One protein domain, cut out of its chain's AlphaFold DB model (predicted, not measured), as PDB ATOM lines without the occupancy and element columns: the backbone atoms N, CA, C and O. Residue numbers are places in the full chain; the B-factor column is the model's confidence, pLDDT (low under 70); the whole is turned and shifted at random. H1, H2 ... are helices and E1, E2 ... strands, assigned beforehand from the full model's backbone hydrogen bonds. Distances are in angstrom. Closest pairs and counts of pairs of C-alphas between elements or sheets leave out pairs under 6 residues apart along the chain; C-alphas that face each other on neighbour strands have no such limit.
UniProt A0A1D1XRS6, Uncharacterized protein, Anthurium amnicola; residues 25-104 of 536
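What this domain is: This is residues 25 to 104 of the 536 residues of an uncharacterized protein of Anthurium amnicola (UniProt A0A1D1XRS6). A small head, made of a three-stranded antiparallel sheet with helix H1 packed over one face along the strands, mostly by E1, trails off through the short helix H2 into the helix H3. H3 makes an arm at the far end from the sheet, and its residues 92 to 104 stick out free. The printed part has 80 residues, with three named strands and three named helices in the order E1 E2 E3 H1 H2 H3; the sheet's order is E1 - E2 - E3, all antiparallel, and the class is mixed, helices and strands. The whole is extended, with a radius of gyration of the C-alphas of 18.3 A, and the arm adds to the length of its spans of 58 by 28 by 19 A.

Where its parts are: E1 is residues 28 to 31, 10.0 A from first to last C-alpha, and begins with C-alpha 28 at (11.185, -69.889, -106.911). E2 is residues 40 to 45, 16.7 A, and E3 is residues 49 to 54, 16.9 A. H1 is residues 60 to 76, 23.9 A, with C-alpha 60 at (25.688, -61.687, -94.252). H2 is residues 80 to 84, 5.9 A. H3 is residues 88 to 104, 23.8 A, and ends with C-alpha 104 at (-10.701, -102.069, -93.728).

How they stand to each other: E1, E2 and E3 form a meander, each strand the antiparallel neighbour of the one before. E1 and E2 are a hairpin, at 159 degrees between their directions, with N 30 and O 42 within hydrogen-bond range at 3.0 A. E2 and E3 are a hairpin too, at 156 degrees, with N 43 and O 51 within hydrogen-bond range at 2.8 A. E1 and E3 are the edge strands. H1 is on the sheet at a height over the sheet of 9.7 A, over E1 and E2; its line and that of E2 stand at 9 degrees on the local plane, along the strands. The closest C-alphas of E1 and H1 are those of Ile 29 and Lys 71, 6.0 A apart. H1 and H2 are apart, and so are H1 and H3. H2 and H3 are close but not clearly touching, the closest C-alphas being those of Ser 81 and Glu 88, 5.9 A apart. H2 and H3 are not on the sheet. In H1, H2 and H3 every O i to N i+4 pair is within hydrogen-bond range.

The domain as a whole: The two C-alphas farthest apart are those of Ser 36 and Arg 104, 59.2 A. Without residues 92 to 104, which stand free, the body spans 48 by 31 by 15 A. The printed part has no cut. The link from E1 to E2, 8 residues, is short; the other links are tight, and no link is long. The mean pLDDT of the printed part is 88.4, and residue 25 is the one printed residue under 70.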
ATOM      1  N   PRO A  25       4.624 -77.799-107.220       66.75
ATOM      2  CA  PRO A  25       4.584 -76.368-107.045       66.75
ATOM      3  C   PRO A  25       5.921 -75.805-107.526       66.75
ATOM      4  O   PRO A  25       6.957 -75.994-106.885       66.75
ATOM      5  N   ASP A  26       5.896 -75.139-108.677       78.31
ATOM      6  CA  ASP A  26       6.979 -74.272-109.114       78.31
ATOM      7  C   ASP A  26       7.098 -73.085-108.151       78.31
ATOM      8  O   ASP A  26       6.395 -72.076-108.237       78.31
ATOM      9  N   VAL A  27       7.925 -73.299-107.134       88.19
ATOM     10  CA  VAL A  27       8.320 -72.305-106.150       88.19
ATOM     11  C   VAL A  27       9.695 -71.808-106.558       88.19
ATOM     12  O   VAL A  27      10.615 -72.614-106.693       88.19
ATOM     13  N   THR A  28       9.863 -70.498-106.714       91.44
ATOM     14  CA  THR A  28      11.185 -69.889-106.911       91.44
ATOM     15  C   THR A  28      11.544 -69.020-105.711       91.44
ATOM     16  O   THR A  28      10.682 -68.481-105.016       91.44
ATOM     17  N   ILE A  29      12.844 -68.913-105.448       94.06
ATOM     18  CA  ILE A  29      13.405 -67.992-104.460       94.06
ATOM     19  C   ILE A  29      14.318 -67.046-105.229       94.06
ATOM     20  O   ILE A  29      15.339 -67.470-105.778       94.06
ATOM     21  N   GLU A  30      13.948 -65.772-105.275       92.69
ATOM     22  CA  GLU A  30      14.636 -64.727-106.035       92.69
ATOM     23  C   GLU A  30      15.174 -63.665-105.058       92.69
ATOM     24  O   GLU A  30      14.542 -63.346-104.049       92.69
ATOM     25  N   GLU A  31      16.378 -63.153-105.314       93.06
ATOM     26  CA  GLU A  31      16.963 -62.056-104.524       93.06
ATOM     27  C   GLU A  31      16.433 -60.713-105.029       93.06
ATOM     28  O   GLU A  31      16.160 -60.565-106.219       93.06
ATOM     29  N   ILE A  32      16.289 -59.731-104.136       94.12
ATOM     30  CA  ILE A  32      15.777 -58.405-104.492       94.12
ATOM     31  C   ILE A  32      16.977 -57.495-104.807       94.12
ATOM     32  O   ILE A  32      17.641 -57.049-103.873       94.12
ATOM     33  N   PRO A  33      17.271 -57.166-106.083       89.94
ATOM     34  CA  PRO A  33      18.470 -56.400-106.445       89.94
ATOM     35  C   PRO A  33      18.441 -54.944-105.953       89.94
ATOM     36  O   PRO A  33      19.474 -54.285-105.924       89.94
ATOM     37  N   ALA A  34      17.268 -54.446-105.549       91.88
ATOM     38  CA  ALA A  34      17.109 -53.140-104.912       91.88
ATOM     39  C   ALA A  34      17.498 -53.128-103.416       91.88
ATOM     40  O   ALA A  34      17.663 -52.049-102.849       91.88
ATOM     41  N   ASP A  35      17.655 -54.289-102.761       90.56
ATOM     42  CA  ASP A  35      18.153 -54.359-101.383       90.56
ATOM     43  C   ASP A  35      19.688 -54.392-101.361       90.56
ATOM     44  O   ASP A  35      20.316 -55.444-101.500       90.56
ATOM     45  N   SER A  36      20.302 -53.237-101.102       86.62
ATOM     46  CA  SER A  36      21.755 -53.100-100.958       86.62
ATOM     47  C   SER A  36      22.344 -53.893 -99.779       86.62
ATOM     48  O   SER A  36      23.533 -54.229 -99.799       86.62
ATOM     49  N   ALA A  37      21.542 -54.270 -98.774       85.75
ATOM     50  CA  ALA A  37      21.994 -55.181 -97.726       85.75
ATOM     51  C   ALA A  37      22.131 -56.622 -98.248       85.75
ATOM     52  O   ALA A  37      22.997 -57.359 -97.763       85.75
ATOM     53  N   GLY A  38      21.342 -57.020 -99.252       85.38
ATOM     54  CA  GLY A  38      21.267 -58.391 -99.764       85.38
ATOM     55  C   GLY A  38      20.726 -59.379 -98.727       85.38
ATOM     56  O   GLY A  38      21.239 -60.490 -98.614       85.38
ATOM     57  N   ARG A  39      19.753 -58.951 -97.911       88.94
ATOM     58  CA  ARG A  39      19.086 -59.783 -96.888       88.94
ATOM     59  C   ARG A  39      17.620 -60.059 -97.216       88.94
ATOM     60  O   ARG A  39      17.019 -60.930 -96.589       88.94
ATOM     61  N   SER A  40      17.056 -59.329 -98.169       93.12
ATOM     62  CA  SER A  40      15.658 -59.403 -98.575       93.12
ATOM     63  C   SER A  40      15.512 -60.264 -99.827       93.12
ATOM     64  O   SER A  40      16.222 -60.084-100.819       93.12
ATOM     65  N   PHE A  41      14.575 -61.205 -99.788       94.56
ATOM     66  CA  PHE A  41      14.293 -62.126-100.882       94.56
ATOM     67  C   PHE A  41      12.786 -62.312-101.044       94.56
ATOM     68  O   PHE A  41      12.007 -62.073-100.117       94.56
ATOM     69  N   LEU A  42      12.370 -62.737-102.234       94.19
ATOM     70  CA  LEU A  42      10.983 -63.081-102.516       94.19
ATOM     71  C   LEU A  42      10.843 -64.584-102.760       94.19
ATOM     72  O   LEU A  42      11.705 -65.224-103.367       94.19
ATOM     73  N   LEU A  43       9.733 -65.129-102.277       93.56
ATOM     74  CA  LEU A  43       9.262 -66.476-102.547       93.56
ATOM     75  C   LEU A  43       8.107 -66.364-103.545       93.56
ATOM     76  O   LEU A  43       7.049 -65.824-103.212       93.56
ATOM     77  N   ARG A  44       8.311 -66.855-104.766       91.88
ATOM     78  CA  ARG A  44       7.276 -66.944-105.799       91.88
ATOM     79  C   ARG A  44       6.577 -68.290-105.664       91.88
ATOM     80  O   ARG A  44       7.246 -69.308-105.513       91.88
ATOM     81  N   LEU A  45       5.251 -68.306-105.711       87.69
ATOM     82  CA  LEU A  45       4.433 -69.519-105.697       87.69
ATOM     83  C   LEU A  45       3.637 -69.642-107.014       87.69
ATOM     84  O   LEU A  45       3.307 -68.610-107.607       87.69
ATOM     85  N   PRO A  46       3.218 -70.861-107.422       78.81
ATOM     86  CA  PRO A  46       2.651 -71.138-108.755       78.81
ATOM     87  C   PRO A  46       1.426 -70.307-109.148       78.81
ATOM     88  O   PRO A  46       1.135 -70.125-110.322       78.81
ATOM     89  N   VAL A  47       0.687 -69.796-108.161       78.56
ATOM     90  CA  VAL A  47      -0.552 -69.020-108.346       78.56
ATOM     91  C   VAL A  47      -0.245 -67.517-108.508       78.56
ATOM     92  O   VAL A  47      -0.999 -66.671-108.034       78.56
ATOM     93  N   ASN A  48       0.924 -67.187-109.074       72.56
ATOM     94  CA  ASN A  48       1.540 -65.850-109.117       72.56
ATOM     95  C   ASN A  48       1.517 -65.099-107.765       72.56
ATOM     96  O   ASN A  48       1.415 -63.874-107.709       72.56
ATOM     97  N   ARG A  49       1.582 -65.837-106.648       88.12
ATOM     98  CA  ARG A  49       1.618 -65.258-105.298       88.12
ATOM     99  C   ARG A  49       3.069 -65.026-104.915       88.12
ATOM    100  O   ARG A  49       3.858 -65.966-104.946       88.12
ATOM    101  N   ILE A  50       3.396 -63.795-104.544       92.12
ATOM    102  CA  ILE A  50       4.733 -63.407-104.103       92.12
ATOM    103  C   ILE A  50       4.672 -63.098-102.607       92.12
ATOM    104  O   ILE A  50       3.829 -62.318-102.164       92.12
ATOM    105  N   SER A  51       5.550 -63.723-101.826       92.56
ATOM    106  CA  SER A  51       5.744 -63.428-100.402       92.56
ATOM    107  C   SER A  51       7.147 -62.879-100.180       92.56
ATOM    108  O   SER A  51       8.120 -63.455-100.663       92.56
ATOM    109  N   TYR A  52       7.250 -61.767 -99.458       94.19
ATOM    110  CA  TYR A  52       8.512 -61.080 -99.196       94.19
ATOM    111  C   TYR A  52       9.044 -61.447 -97.811       94.19
ATOM    112  O   TYR A  52       8.304 -61.431 -96.826       94.19
ATOM    113  N   PHE A  53      10.335 -61.758 -97.740       94.75
ATOM    114  CA  PHE A  53      11.016 -62.169 -96.520       94.75
ATOM    115  C   PHE A  53      12.311 -61.384 -96.334       94.75
ATOM    116  O   PHE A  53      12.986 -61.028 -97.302       94.75
ATOM    117  N   TRP A  54      12.682 -61.167 -95.074       93.38
ATOM    118  CA  TRP A  54      13.998 -60.655 -94.702       93.38
ATOM    119  C   TRP A  54      14.755 -61.704 -93.885       93.38
ATOM    120  O   TRP A  54      14.167 -62.454 -93.100       93.38
ATOM    121  N   CYS A  55      16.068 -61.770 -94.069       91.06
ATOM    122  CA  CYS A  55      16.940 -62.567 -93.227       91.06
ATOM    123  C   CYS A  55      17.284 -61.766 -91.961       91.06
ATOM    124  O   CYS A  55      17.963 -60.739 -92.028       91.06
ATOM    125  N   SER A  56      16.812 -62.242 -90.806       90.81
ATOM    126  CA  SER A  56      17.108 -61.658 -89.487       90.81
ATOM    127  C   SER A  56      18.533 -61.943 -88.997       90.81
ATOM    128  O   SER A  56      18.976 -61.336 -88.021       90.81
ATOM    129  N   GLU A  57      19.257 -62.830 -89.685       91.69
ATOM    130  CA  GLU A  57      20.648 -63.163 -89.396       91.69
ATOM    131  C   GLU A  57      21.554 -61.922 -89.496       91.69
ATOM    132  O   GLU A  57      21.421 -61.074 -90.387       91.69
ATOM    133  N   LYS A  58      22.487 -61.805 -88.546       89.25
ATOM    134  CA  LYS A  58      23.433 -60.687 -88.437       89.25
ATOM    135  C   LYS A  58      24.629 -60.875 -89.373       89.25
ATOM    136  O   LYS A  58      25.156 -59.898 -89.902       89.25
ATOM    137  N   SER A  59      25.053 -62.117 -89.594       89.62
ATOM    138  CA  SER A  59      26.132 -62.481 -90.509       89.62
ATOM    139  C   SER A  59      25.626 -62.593 -91.949       89.62
ATOM    140  O   SER A  59      24.942 -63.549 -92.313       89.62
ATOM    141  N   LYS A  60      26.026 -61.649 -92.814       88.38
ATOM    142  CA  LYS A  60      25.688 -61.687 -94.252       88.38
ATOM    143  C   LYS A  60      26.122 -62.997 -94.925       88.38
ATOM    144  O   LYS A  60      25.404 -63.495 -95.786       88.38
ATOM    145  N   LEU A  61      27.247 -63.579 -94.499       91.38
ATOM    146  CA  LEU A  61      27.736 -64.859 -95.016       91.38
ATOM    147  C   LEU A  61      26.766 -65.998 -94.662       91.38
ATOM    148  O   LEU A  61      26.294 -66.682 -95.567       91.38
ATOM    149  N   MET A  62      26.378 -66.132 -93.389       92.50
ATOM    150  CA  MET A  62      25.411 -67.150 -92.946       92.50
ATOM    151  C   MET A  62      24.033 -66.964 -93.598       92.50
ATOM    152  O   MET A  62      23.437 -67.938 -94.049       92.50
ATOM    153  N   GLY A  63      23.555 -65.720 -93.732       92.00
ATOM    154  CA  GLY A  63      22.312 -65.419 -94.451       92.00
ATOM    155  C   GLY A  63      22.362 -65.833 -95.928       92.00
ATOM    156  O   GLY A  63      21.419 -66.444 -96.429       92.00
ATOM    157  N   SER A  64      23.482 -65.576 -96.617       91.56
ATOM    158  CA  SER A  64      23.677 -66.001 -98.013       91.56
ATOM    159  C   SER A  64      23.814 -67.523 -98.170       91.56
ATOM    160  O   SER A  64      23.306 -68.092 -99.139       91.56
ATOM    161  N   GLU A  65      24.423 -68.208 -97.199       94.56
ATOM    162  CA  GLU A  65      24.532 -69.668 -97.180       94.56
ATOM    163  C   GLU A  65      23.167 -70.325 -96.930       94.56
ATOM    164  O   GLU A  65      22.788 -71.250 -97.651       94.56
ATOM    165  N   LEU A  66      22.388 -69.805 -95.973       92.81
ATOM    166  CA  LEU A  66      21.006 -70.216 -95.720       92.81
ATOM    167  C   LEU A  66      20.144 -70.041 -96.975       92.81
ATOM    168  O   LEU A  66      19.484 -70.988 -97.400       92.81
ATOM    169  N   LEU A  67      20.197 -68.869 -97.617       92.38
ATOM    170  CA  LEU A  67      19.439 -68.602 -98.840       92.38
ATOM    171  C   LEU A  67      19.861 -69.528 -99.994       92.38
ATOM    172  O   LEU A  67      19.014 -70.003-100.752       92.38
ATOM    173  N   THR A  68      21.154 -69.849-100.093       93.62
ATOM    174  CA  THR A  68      21.683 -70.820-101.063       93.62
ATOM    175  C   THR A  68      21.167 -72.234-100.781       93.62
ATOM    176  O   THR A  68      20.711 -72.902-101.709       93.62
ATOM    177  N   LYS A  69      21.152 -72.673 -99.515       93.88
ATOM    178  CA  LYS A  69      20.582 -73.966 -99.089       93.88
ATOM    179  C   LYS A  69      19.073 -74.042 -99.344       93.88
ATOM    180  O   LYS A  69      18.600 -75.051 -99.853       93.88
ATOM    181  N   MET A  70      18.319 -72.972 -99.082       92.88
ATOM    182  CA  MET A  70      16.886 -72.900 -99.400       92.88
ATOM    183  C   MET A  70      16.634 -73.010-100.912       92.88
ATOM    184  O   MET A  70      15.797 -73.805-101.340       92.88
ATOM    185  N   LYS A  71      17.398 -72.273-101.734       92.44
ATOM    186  CA  LYS A  71      17.359 -72.378-103.206       92.44
ATOM    187  C   LYS A  71      17.705 -73.787-103.691       92.44
ATOM    188  O   LYS A  71      17.081 -74.280-104.626       92.44
ATOM    189  N   ASP A  72      18.689 -74.434-103.073       92.69
ATOM    190  CA  ASP A  72      19.117 -75.788-103.417       92.69
ATOM    191  C   ASP A  72      18.057 -76.848-103.080       92.69
ATOM    192  O   ASP A  72      17.703 -77.636-103.956       92.69
ATOM    193  N   LEU A  73      17.462 -76.810-101.881       90.19
ATOM    194  CA  LEU A  73      16.368 -77.707-101.481       90.19
ATOM    195  C   LEU A  73      15.169 -77.623-102.441       90.19
ATOM    196  O   LEU A  73      14.634 -78.650-102.860       90.19
ATOM    197  N   VAL A  74      14.786 -76.405-102.841       88.62
ATOM    198  CA  VAL A  74      13.676 -76.147-103.775       88.62
ATOM    199  C   VAL A  74      13.950 -76.692-105.188       88.62
ATOM    200  O   VAL A  74      13.025 -77.169-105.850       88.62
ATOM    201  N   ARG A  75      15.215 -76.674-105.640       88.75
ATOM    202  CA  ARG A  75      15.644 -77.259-106.927       88.75
ATOM    203  C   ARG A  75      15.773 -78.780-106.866       88.75
ATOM    204  O   ARG A  75      15.274 -79.463-107.753       88.75
ATOM    205  N   ARG A  76      16.467 -79.303-105.848       89.44
ATOM    206  CA  ARG A  76      16.778 -80.736-105.706       89.44
ATOM    207  C   ARG A  76      15.559 -81.573-105.336       89.44
ATOM    208  O   ARG A  76      15.537 -82.747-105.683       89.44
ATOM    209  N   ARG A  77      14.574 -80.976-104.648       85.56
ATOM    210  CA  ARG A  77      13.326 -81.619-104.194       85.56
ATOM    211  C   ARG A  77      13.585 -82.996-103.553       85.56
ATOM    212  O   ARG A  77      13.059 -83.996-104.044       85.56
ATOM    213  N   PRO A  78      14.422 -83.060-102.497       86.75
ATOM    214  CA  PRO A  78      14.795 -84.322-101.866       86.75
ATOM    215  C   PRO A  78      13.564 -85.105-101.399       86.75
ATOM    216  O   PRO A  78      12.578 -84.517-100.944       86.75
ATOM    217  N   SER A  79      13.622 -86.434-101.498       85.88
ATOM    218  CA  SER A  79      12.525 -87.284-101.029       85.88
ATOM    219  C   SER A  79      12.404 -87.233 -99.503       85.88
ATOM    220  O   SER A  79      13.321 -86.826 -98.785       85.88
ATOM    221  N   ILE A  80      11.263 -87.677 -98.971       83.56
ATOM    222  CA  ILE A  80      11.056 -87.725 -97.520       83.56
ATOM    223  C   ILE A  80      12.094 -88.622 -96.815       83.56
ATOM    224  O   ILE A  80      12.503 -88.282 -95.706       83.56
ATOM    225  N   SER A  81      12.593 -89.696 -97.445       87.00
ATOM    226  CA  SER A  81      13.681 -90.496 -96.858       87.00
ATOM    227  C   SER A  81      14.994 -89.718 -96.763       87.00
ATOM    228  O   SER A  81      15.696 -89.820 -95.762       87.00
ATOM    229  N   GLN A  82      15.294 -88.872 -97.751       87.62
ATOM    230  CA  GLN A  82      16.479 -88.013 -97.756       87.62
ATOM    231  C   GLN A  82      16.366 -86.870 -96.735       87.62
ATOM    232  O   GLN A  82      17.370 -86.482 -96.144       87.62
ATOM    233  N   LEU A  83      15.154 -86.357 -96.494       83.38
ATOM    234  CA  LEU A  83      14.883 -85.313 -95.497       83.38
ATOM    235  C   LEU A  83      14.835 -85.827 -94.048       83.38
ATOM    236  O   LEU A  83      15.116 -85.060 -93.134       83.38
ATOM    237  N   THR A  84      14.452 -87.090 -93.824       82.25
ATOM    238  CA  THR A  84      14.197 -87.641 -92.472       82.25
ATOM    239  C   THR A  84      15.118 -88.794 -92.069       82.25
ATOM    240  O   THR A  84      15.072 -89.241 -90.926       82.25
ATOM    241  N   GLY A  85      15.907 -89.335 -93.002       84.00
ATOM    242  CA  GLY A  85      16.682 -90.570 -92.839       84.00
ATOM    243  C   GLY A  85      15.859 -91.863 -92.767       84.00
ATOM    244  O   GLY A  85      16.435 -92.951 -92.757       84.00
ATOM    245  N   ILE A  86      14.523 -91.787 -92.735       85.31
ATOM    246  CA  ILE A  86      13.652 -92.966 -92.676       85.31
ATOM    247  C   ILE A  86      13.693 -93.670 -94.035       85.31
ATOM    248  O   ILE A  86      13.302 -93.092 -95.044       85.31
ATOM    249  N   SER A  87      14.142 -94.926 -94.079       88.75
ATOM    250  CA  SER A  87      14.294 -95.660 -95.341       88.75
ATOM    251  C   SER A  87      12.969 -95.831 -96.100       88.75
ATOM    252  O   SER A  87      11.923 -96.086 -95.501       88.75
ATOM    253  N   GLU A  88      13.021 -95.758 -97.437       89.19
ATOM    254  CA  GLU A  88      11.830 -95.854 -98.306       89.19
ATOM    255  C   GLU A  88      11.016 -97.142 -98.054       89.19
ATOM    256  O   GLU A  88       9.790 -97.117 -98.087       89.19
ATOM    257  N   LEU A  89      11.676 -98.252 -97.690       89.44
ATOM    258  CA  LEU A  89      11.011 -99.507 -97.305       89.44
ATOM    259  C   LEU A  89      10.123 -99.361 -96.055       89.44
ATOM    260  O   LEU A  89       9.044 -99.946 -96.002       89.44
ATOM    261  N   ARG A  90      10.538 -98.569 -95.053       86.94
ATOM    262  CA  ARG A  90       9.703 -98.273 -93.873       86.94
ATOM    263  C   ARG A  90       8.547 -97.345 -94.231       86.94
ATOM    264  O   ARG A  90       7.452 -97.511 -93.696       86.94
ATOM    265  N   LEU A  91       8.788 -96.389 -95.127       86.88
ATOM    266  CA  LEU A  91       7.784 -95.430 -95.582       86.88
ATOM    267  C   LEU A  91       6.690 -96.105 -96.420       86.88
ATOM    268  O   LEU A  91       5.514 -95.832 -96.182       86.88
ATOM    269  N   ASP A  92       7.031 -97.029 -97.325       87.31
ATOM    270  CA  ASP A  92       6.013 -97.787 -98.065       87.31
ATOM    271  C   ASP A  92       5.346 -98.881 -97.218       87.31
ATOM    272  O   ASP A  92       4.138 -99.069 -97.338       87.31
ATOM    273  N   ALA A  93       6.050 -99.525 -96.279       88.25
ATOM    274  CA  ALA A  93       5.399-100.413 -95.307       88.25
ATOM    275  C   ALA A  93       4.336 -99.660 -94.480       88.25
ATOM    276  O   ALA A  93       3.212-100.142 -94.323       88.25
ATOM    277  N   PHE A  94       4.651 -98.442 -94.023       86.44
ATOM    278  CA  PHE A  94       3.699 -97.557 -93.352       86.44
ATOM    279  C   PHE A  94       2.562 -97.105 -94.284       86.44
ATOM    280  O   PHE A  94       1.395 -97.168 -93.897       86.44
ATOM    281  N   ALA A  95       2.864 -96.703 -95.523       86.38
ATOM    282  CA  ALA A  95       1.848 -96.309 -96.500       86.38
ATOM    283  C   ALA A  95       0.901 -97.471 -96.842       86.38
ATOM    284  O   ALA A  95      -0.308 -97.278 -96.924       86.38
ATOM    285  N   THR A  96       1.423 -98.690 -96.980       87.94
ATOM    286  CA  THR A  96       0.657 -99.918 -97.222       87.94
ATOM    287  C   THR A  96      -0.190-100.308 -96.014       87.94
ATOM    288  O   THR A  96      -1.370-100.617 -96.187       87.94
ATOM    289  N   HIS A  97       0.336-100.187 -94.791       86.06
ATOM    290  CA  HIS A  97      -0.456-100.352 -93.570       86.06
ATOM    291  C   HIS A  97      -1.606 -99.329 -93.493       86.06
ATOM    292  O   HIS A  97      -2.745 -99.697 -93.213       86.06
ATOM    293  N   LEU A  98      -1.343 -98.058 -93.816       85.19
ATOM    294  CA  LEU A  98      -2.345 -96.989 -93.819       85.19
ATOM    295  C   LEU A  98      -3.410 -97.181 -94.918       85.19
ATOM    296  O   LEU A  98      -4.597 -97.010 -94.643       85.19
ATOM    297  N   ARG A  99      -3.020 -97.606 -96.130       86.00
ATOM    298  CA  ARG A  99      -3.953 -98.014 -97.203       86.00
ATOM    299  C   ARG A  99      -4.860 -99.156 -96.723       86.00
ATOM    300  O   ARG A  99      -6.078 -99.056 -96.844       86.00
ATOM    301  N   ALA A 100      -4.281-100.207 -96.136       87.62
ATOM    302  CA  ALA A 100      -5.022-101.365 -95.637       87.62
ATOM    303  C   ALA A 100      -5.965-101.015 -94.470       87.62
ATOM    304  O   ALA A 100      -7.086-101.518 -94.425       87.62
ATOM    305  N   TYR A 101      -5.552-100.126 -93.560       84.44
ATOM    306  CA  TYR A 101      -6.397 -99.630 -92.470       84.44
ATOM    307  C   TYR A 101      -7.625 -98.881 -93.005       84.44
ATOM    308  O   TYR A 101      -8.752 -99.188 -92.618       84.44
ATOM    309  N   LEU A 102      -7.429 -97.948 -93.945       83.94
ATOM    310  CA  LEU A 102      -8.524 -97.176 -94.545       83.94
ATOM    311  C   LEU A 102      -9.496 -98.070 -95.335       83.94
ATOM    312  O   LEU A 102     -10.705 -97.947 -95.153       83.94
ATOM    313  N   LEU A 103      -8.983 -99.019 -96.127       85.19
ATOM    314  CA  LEU A 103      -9.798-100.004 -96.857       85.19
ATOM    315  C   LEU A 103     -10.526-100.993 -95.932       85.19
ATOM    316  O   LEU A 103     -11.591-101.498 -96.276       85.19
ATOM    317  N   ARG A 104      -9.986-101.281 -94.742       77.00
ATOM    318  CA  ARG A 104     -10.701-102.069 -93.728       77.00
ATOM    319  C   ARG A 104     -11.789-101.243 -93.038       77.00
ATOM    320  O   ARG A 104     -12.834-101.793 -92.703       77.00
TER     321      ARG A 104